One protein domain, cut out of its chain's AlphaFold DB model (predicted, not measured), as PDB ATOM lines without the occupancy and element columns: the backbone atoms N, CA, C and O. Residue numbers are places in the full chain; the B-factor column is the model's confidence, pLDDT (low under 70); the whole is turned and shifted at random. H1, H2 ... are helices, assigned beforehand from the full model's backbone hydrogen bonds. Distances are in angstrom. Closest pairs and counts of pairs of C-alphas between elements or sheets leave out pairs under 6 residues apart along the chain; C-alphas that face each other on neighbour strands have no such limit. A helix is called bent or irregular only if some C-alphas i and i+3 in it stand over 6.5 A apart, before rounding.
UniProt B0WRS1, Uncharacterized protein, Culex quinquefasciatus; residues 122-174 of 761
ATOM      1  N   MET A 122     170.320 188.234 184.904       73.88
ATOM      2  CA  MET A 122     169.427 187.144 184.478       73.88
ATOM      3  C   MET A 122     168.144 187.091 185.313       73.88
ATOM      4  O   MET A 122     167.047 186.959 184.765       73.88
ATOM      5  N   LEU A 123     168.262 187.213 186.637       77.44
ATOM      6  CA  LEU A 123     167.123 187.194 187.550       77.44
ATOM      7  C   LEU A 123     166.187 188.383 187.290       77.44
ATOM      8  O   LEU A 123     164.971 188.199 187.234       77.44
ATOM      9  N   ARG A 124     166.747 189.578 187.069       79.81
ATOM     10  CA  ARG A 124     166.017 190.804 186.714       79.81
ATOM     11  C   ARG A 124     165.225 190.633 185.414       79.81
ATOM     12  O   ARG A 124     164.029 190.930 185.397       79.81
ATOM     13  N   LEU A 125     165.848 190.104 184.354       80.12
ATOM     14  CA  LEU A 125     165.166 189.853 183.079       80.12
ATOM     15  C   LEU A 125     164.061 188.794 183.219       80.12
ATOM     16  O   LEU A 125     162.930 189.012 182.775       80.12
ATOM     17  N   TYR A 126     164.353 187.680 183.897       80.75
ATOM     18  CA  TYR A 126     163.372 186.625 184.139       80.75
ATOM     19  C   TYR A 126     162.159 187.132 184.937       80.75
ATOM     20  O   TYR A 126     161.016 186.895 184.539       80.75
ATOM     21  N   GLN A 127     162.384 187.871 186.030       82.94
ATOM     22  CA  GLN A 127     161.307 188.455 186.833       82.94
ATOM     23  C   GLN A 127     160.448 189.421 186.010       82.94
ATOM     24  O   GLN A 127     159.220 189.332 186.070       82.94
ATOM     25  N   ALA A 128     161.063 190.296 185.206       85.62
ATOM     26  CA  ALA A 128     160.337 191.215 184.333       85.62
ATOM     27  C   ALA A 128     159.452 190.459 183.326       85.62
ATOM     28  O   ALA A 128     158.253 190.740 183.224       85.62
ATOM     29  N   LYS A 129     160.000 189.448 182.634       86.50
ATOM     30  CA  LYS A 129     159.243 188.625 181.674       86.50
ATOM     31  C   LYS A 129     158.103 187.864 182.354       86.50
ATOM     32  O   LYS A 129     156.988 187.835 181.832       86.50
ATOM     33  N   ALA A 130     158.342 187.285 183.532       84.56
ATOM     34  CA  ALA A 130     157.326 186.569 184.302       84.56
ATOM     35  C   ALA A 130     156.169 187.491 184.735       84.56
ATOM     36  O   ALA A 130     155.001 187.132 184.563       84.56
ATOM     37  N   GLN A 131     156.474 188.702 185.218       88.44
ATOM     38  CA  GLN A 131     155.473 189.708 185.595       88.44
ATOM     39  C   GLN A 131     154.652 190.185 184.386       88.44
ATOM     40  O   GLN A 131     153.419 190.159 184.441       88.44
ATOM     41  N   HIS A 132     155.312 190.542 183.275       91.81
ATOM     42  CA  HIS A 132     154.660 190.866 181.998       91.81
ATOM     43  C   HIS A 132     153.707 189.736 181.574       91.81
ATOM     44  O   HIS A 132     152.527 189.965 181.311       91.81
ATOM     45  N   ARG A 133     154.171 188.478 181.583       88.62
ATOM     46  CA  ARG A 133     153.363 187.324 181.157       88.62
ATOM     47  C   ARG A 133     152.173 187.066 182.070       88.62
ATOM     48  O   ARG A 133     151.090 186.742 181.575       88.62
ATOM     49  N   GLN A 134     152.334 187.233 183.382       90.56
ATOM     50  CA  GLN A 134     151.233 187.133 184.341       90.56
ATOM     51  C   GLN A 134     150.174 188.211 184.065       90.56
ATOM     52  O   GLN A 134     148.983 187.900 183.975       90.56
ATOM     53  N   LYS A 135     150.599 189.461 183.854       94.62
ATOM     54  CA  LYS A 135     149.735 190.609 183.543       94.62
ATOM     55  C   LYS A 135     149.010 190.433 182.203       94.62
ATOM     56  O   LYS A 135     147.780 190.513 182.164       94.62
ATOM     57  N   LEU A 136     149.724 190.052 181.145       93.81
ATOM     58  CA  LEU A 136     149.174 189.697 179.833       93.81
ATOM     59  C   LEU A 136     148.167 188.534 179.916       93.81
ATOM     60  O   LEU A 136     147.125 188.567 179.261       93.81
ATOM     61  N   THR A 137     148.431 187.524 180.750       93.62
ATOM     62  CA  THR A 137     147.514 186.392 180.982       93.62
ATOM     63  C   THR A 137     146.237 186.840 181.695       93.62
ATOM     64  O   THR A 137     145.139 186.494 181.258       93.62
ATOM     65  N   VAL A 138     146.341 187.675 182.736       96.19
ATOM     66  CA  VAL A 138     145.180 188.261 183.430       96.19
ATOM     67  C   VAL A 138     144.349 189.137 182.483       96.19
ATOM     68  O   VAL A 138     143.117 189.050 182.494       96.19
ATOM     69  N   LEU A 139     144.991 189.926 181.616       95.75
ATOM     70  CA  LEU A 139     144.319 190.720 180.583       95.75
ATOM     71  C   LEU A 139     143.591 189.829 179.562       95.75
ATOM     72  O   LEU A 139     142.393 190.022 179.341       95.75
ATOM     73  N   LYS A 140     144.258 188.803 179.012       94.50
ATOM     74  CA  LYS A 140     143.670 187.826 178.072       94.50
ATOM     75  C   LYS A 140     142.482 187.067 178.686       94.50
ATOM     76  O   LYS A 140     141.434 186.966 178.049       94.50
ATOM     77  N   LEU A 141     142.584 186.612 179.939       94.94
ATOM     78  CA  LEU A 141     141.482 185.967 180.671       94.94
ATOM     79  C   LEU A 141     140.314 186.931 180.934       94.94
ATOM     80  O   LEU A 141     139.149 186.565 180.764       94.94
ATOM     81  N   THR A 142     140.606 188.181 181.305       95.50
ATOM     82  CA  THR A 142     139.583 189.220 181.504       95.50
ATOM     83  C   THR A 142     138.880 189.562 180.189       95.50
ATOM     84  O   THR A 142     137.664 189.764 180.179       95.50
ATOM     85  N   TYR A 143     139.615 189.576 179.072       94.38
ATOM     86  CA  TYR A 143     139.052 189.761 177.740       94.38
ATOM     87  C   TYR A 143     138.157 188.585 177.355       94.38
ATOM     88  O   TYR A 143     137.007 188.818 176.996       94.38
ATOM     89  N   ALA A 144     138.617 187.339 177.508       93.50
ATOM     90  CA  ALA A 144     137.821 186.144 177.224       93.50
ATOM     91  C   ALA A 144     136.478 186.157 177.980       93.50
ATOM     92  O   ALA A 144     135.425 186.035 177.354       93.50
ATOM     93  N   ARG A 145     136.505 186.433 179.294       94.31
ATOM     94  CA  ARG A 145     135.302 186.559 180.143       94.31
ATOM     95  C   ARG A 145     134.347 187.678 179.703       94.31
ATOM     96  O   ARG A 145     133.143 187.548 179.887       94.31
ATOM     97  N   LYS A 146     134.853 188.777 179.131       93.19
ATOM     98  CA  LYS A 146     134.043 189.941 178.708       93.19
ATOM     99  C   LYS A 146     133.737 189.977 177.200       93.19
ATOM    100  O   LYS A 146     132.950 190.819 176.769       93.19
ATOM    101  N   LYS A 147     134.311 189.072 176.395       90.25
ATOM    102  CA  LYS A 147     134.302 189.077 174.916       90.25
ATOM    103  C   LYS A 147     132.898 189.175 174.317       90.25
ATOM    104  O   LYS A 147     132.686 189.971 173.406       90.25
ATOM    105  N   VAL A 148     131.939 188.409 174.842       87.38
ATOM    106  CA  VAL A 148     130.542 188.407 174.367       87.38
ATOM    107  C   VAL A 148     129.870 189.755 174.640       87.38
ATOM    108  O   VAL A 148     129.335 190.374 173.724       87.38
ATOM    109  N   THR A 149     129.958 190.257 175.873       89.38
ATOM    110  CA  THR A 149     129.372 191.543 176.283       89.38
ATOM    111  C   THR A 149     129.995 192.725 175.538       89.38
ATOM    112  O   THR A 149     129.283 193.639 175.134       89.38
ATOM    113  N   LEU A 150     131.312 192.699 175.306       85.69
ATOM    114  CA  LEU A 150     132.017 193.734 174.543       85.69
ATOM    115  C   LEU A 150     131.608 193.720 173.061       85.69
ATOM    116  O   LEU A 150     131.323 194.779 172.511       85.69
ATOM    117  N   ARG A 151     131.487 192.538 172.436       84.12
ATOM    118  CA  ARG A 151     130.967 192.406 171.062       84.12
ATOM    119  C   ARG A 151     129.526 192.919 170.941       84.12
ATOM    120  O   ARG A 151     129.260 193.721 170.050       84.12
ATOM    121  N   LYS A 152     128.634 192.547 171.871       87.06
ATOM    122  CA  LYS A 152     127.252 193.068 171.919       87.06
ATOM    123  C   LYS A 152     127.201 194.596 172.071       87.06
ATOM    124  O   LYS A 152     126.368 195.227 171.440       87.06
ATOM    125  N   LYS A 153     128.104 195.208 172.851       84.88
ATOM    126  CA  LYS A 153     128.176 196.677 172.995       84.88
ATOM    127  C   LYS A 153     128.707 197.410 171.755       84.88
ATOM    128  O   LYS A 153     128.344 198.564 171.557       84.88
ATOM    129  N   ILE A 154     129.551 196.775 170.942       84.62
ATOM    130  CA  ILE A 154     130.072 197.364 169.692       84.62
ATOM    131  C   ILE A 154     129.035 197.282 168.562       84.62
ATOM    132  O   ILE A 154     128.966 198.186 167.734       84.62
ATOM    133  N   ASN A 155     128.202 196.237 168.556       81.00
ATOM    134  CA  ASN A 155     126.984 196.126 167.744       81.00
ATOM    135  C   ASN A 155     127.170 196.483 166.249       81.00
ATOM    136  O   ASN A 155     126.404 197.252 165.677       81.00
ATOM    137  N   GLY A 156     128.240 195.966 165.633       74.00
ATOM    138  CA  GLY A 156     128.548 196.162 164.207       74.00
ATOM    139  C   GLY A 156     129.205 197.499 163.829       74.00
ATOM    140  O   GLY A 156     129.588 197.668 162.673       74.00
ATOM    141  N   ARG A 157     129.393 198.437 164.771       78.94
ATOM    142  CA  ARG A 157     130.054 199.728 164.509       78.94
ATOM    143  C   ARG A 157     131.515 199.517 164.087       78.94
ATOM    144  O   ARG A 157     132.351 199.127 164.904       78.94
ATOM    145  N   ARG A 158     131.822 199.784 162.811       75.81
ATOM    146  CA  ARG A 158     133.191 199.739 162.263       75.81
ATOM    147  C   ARG A 158     134.099 200.720 163.024       75.81
ATOM    148  O   ARG A 158     133.639 201.750 163.505       75.81
ATOM    149  N   GLY A 159     135.381 200.375 163.163       77.56
ATOM    150  CA  GLY A 159     136.390 201.195 163.850       77.56
ATOM    151  C   GLY A 159     136.413 201.112 165.387       77.56
ATOM    152  O   GLY A 159     137.426 201.456 165.985       77.56
ATOM    153  N   LEU A 160     135.362 200.615 166.056       79.06
ATOM    154  CA  LEU A 160     135.342 200.535 167.524       79.06
ATOM    155  C   LEU A 160     135.962 199.233 168.061       79.06
ATOM    156  O   LEU A 160     135.313 198.188 168.104       79.06
ATOM    157  N   CYS A 161     137.197 199.317 168.559       81.25
ATOM    158  CA  CYS A 161     137.832 198.248 169.337       81.25
ATOM    159  C   CYS A 161     137.551 198.382 170.850       81.25
ATOM    160  O   CYS A 161     137.498 199.494 171.375       81.25
ATOM    161  N   PRO A 162     137.425 197.271 171.607       85.88
ATOM    162  CA  PRO A 162     137.356 197.335 173.065       85.88
ATOM    163  C   PRO A 162     138.652 197.902 173.661       85.88
ATOM    164  O   PRO A 162     139.733 197.423 173.329       85.88
ATOM    165  N   THR A 163     138.565 198.800 174.647       89.12
ATOM    166  CA  THR A 163     139.737 199.336 175.380       89.12
ATOM    167  C   THR A 163     140.615 198.239 175.995       89.12
ATOM    168  O   THR A 163     141.818 198.397 176.147       89.12
ATOM    169  N   LEU A 164     140.023 197.091 176.336       91.56
ATOM    170  CA  LEU A 164     140.748 195.933 176.861       91.56
ATOM    171  C   LEU A 164     141.570 195.186 175.791       91.56
ATOM    172  O   LEU A 164     142.487 194.462 176.150       91.56
ATOM    173  N   LEU A 165     141.257 195.356 174.503       90.31
ATOM    174  CA  LEU A 165     142.073 194.850 173.397       90.31
ATOM    175  C   LEU A 165     143.260 195.789 173.133       90.31
ATOM    176  O   LEU A 165     144.372 195.299 172.986       90.31
ATOM    177  N   LEU A 166     143.052 197.112 173.203       91.38
ATOM    178  CA  LEU A 166     144.149 198.094 173.195       91.38
ATOM    179  C   LEU A 166     145.135 197.830 174.343       91.38
ATOM    180  O   LEU A 166     146.319 197.673 174.092       91.38
ATOM    181  N   ARG A 167     144.644 197.614 175.571       94.38
ATOM    182  CA  ARG A 167     145.490 197.222 176.716       94.38
ATOM    183  C   ARG A 167     146.206 195.876 176.563       94.38
ATOM    184  O   ARG A 167     147.115 195.608 177.335       94.38
ATOM    185  N   ILE A 168     145.781 195.005 175.644       94.31
ATOM    186  CA  ILE A 168     146.507 193.766 175.322       94.31
ATOM    187  C   ILE A 168     147.605 194.050 174.292       94.31
ATOM    188  O   ILE A 168     148.685 193.493 174.444       94.31
ATOM    189  N   ALA A 169     147.363 194.924 173.308       93.44
ATOM    190  CA  ALA A 169     148.400 195.411 172.393       93.44
ATOM    191  C   ALA A 169     149.486 196.185 173.160       93.44
ATOM    192  O   ALA A 169     150.618 195.729 173.206       93.44
ATOM    193  N   GLU A 170     149.100 197.208 173.931       94.00
ATOM    194  CA  GLU A 170     149.994 197.962 174.823       94.00
ATOM    195  C   GLU A 170     150.832 197.085 175.770       94.00
ATOM    196  O   GLU A 170     151.869 197.525 176.257       94.00
ATOM    197  N   GLU A 171     150.339 195.900 176.143       93.50
ATOM    198  CA  GLU A 171     151.093 194.984 176.995       93.50
ATOM    199  C   GLU A 171     152.060 194.126 176.180       93.50
ATOM    200  O   GLU A 171     153.172 193.912 176.639       93.50
ATOM    201  N   LEU A 172     151.669 193.679 174.979       92.31
ATOM    202  CA  LEU A 172     152.549 192.983 174.031       92.31
ATOM    203  C   LEU A 172     153.710 193.883 173.583       92.31
ATOM    204  O   LEU A 172     154.850 193.434 173.590       92.31
ATOM    205  N   ASP A 173     153.435 195.158 173.298       92.44
ATOM    206  CA  ASP A 173     154.441 196.170 172.942       92.44
ATOM    207  C   ASP A 173     155.389 196.487 174.121       92.44
ATOM    208  O   ASP A 173     156.489 197.000 173.936       92.44
ATOM    209  N   ARG A 174     154.970 196.159 175.353       92.69
ATOM    210  CA  ARG A 174     155.760 196.235 176.594       92.69
ATOM    211  C   ARG A 174     156.328 194.868 176.997       92.69
ATOM    212  O   ARG A 174     156.431 194.568 178.192       92.69
TER     213      ARG A 174
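AT A GLANCE: This is residues 122 to 174 of the 761 residues of an uncharacterized protein of Culex quinquefasciatus (UniProt B0WRS1). A long helix, H1, kinked near residue 148, has a short helix, H2, folded back beside its middle, making a lopsided helical hairpin. Residues 122 to 128 of H1 stick out at one end. The printed part has 53 residues, with two named helices in the order H1, H2 and no named strand; the class is all helix. It is loose, with a radius of gyration of the C-alphas of 14.0 A, and spans 47 by 20 by 8 A.

IN THESE COORDINATES: H1, residues 122 to 154, begins at C-alpha 122 (169.427, 187.144, 184.478) and is 43.3 A long. It is irregular: C-alphas 145 and 148 are 7.7 A apart. H2, residues 163 to 172, is 14.4 A long and ends at C-alpha 172 (152.549, 192.983, 174.031).

HOW THE PARTS SIT: H1 touches H2 with residues 132 to 143 alone; their closest C-alphas, of Leu 136 and Glu 171, are 6.3 A apart. They form a helical hairpin, at a shallow tilt of 23 degrees, opposite ways. In H2 every O i to N i+4 pair is within hydrogen-bond range; in H1, 27 of 29 are.

THE WHOLE: The C-alphas farthest apart, of Met 122 and Gly 156, are 46.5 A apart. The link from H1 to H2, 8 residues, is short. The printed part has no cut, and no printed residue is under 70 in pLDDT.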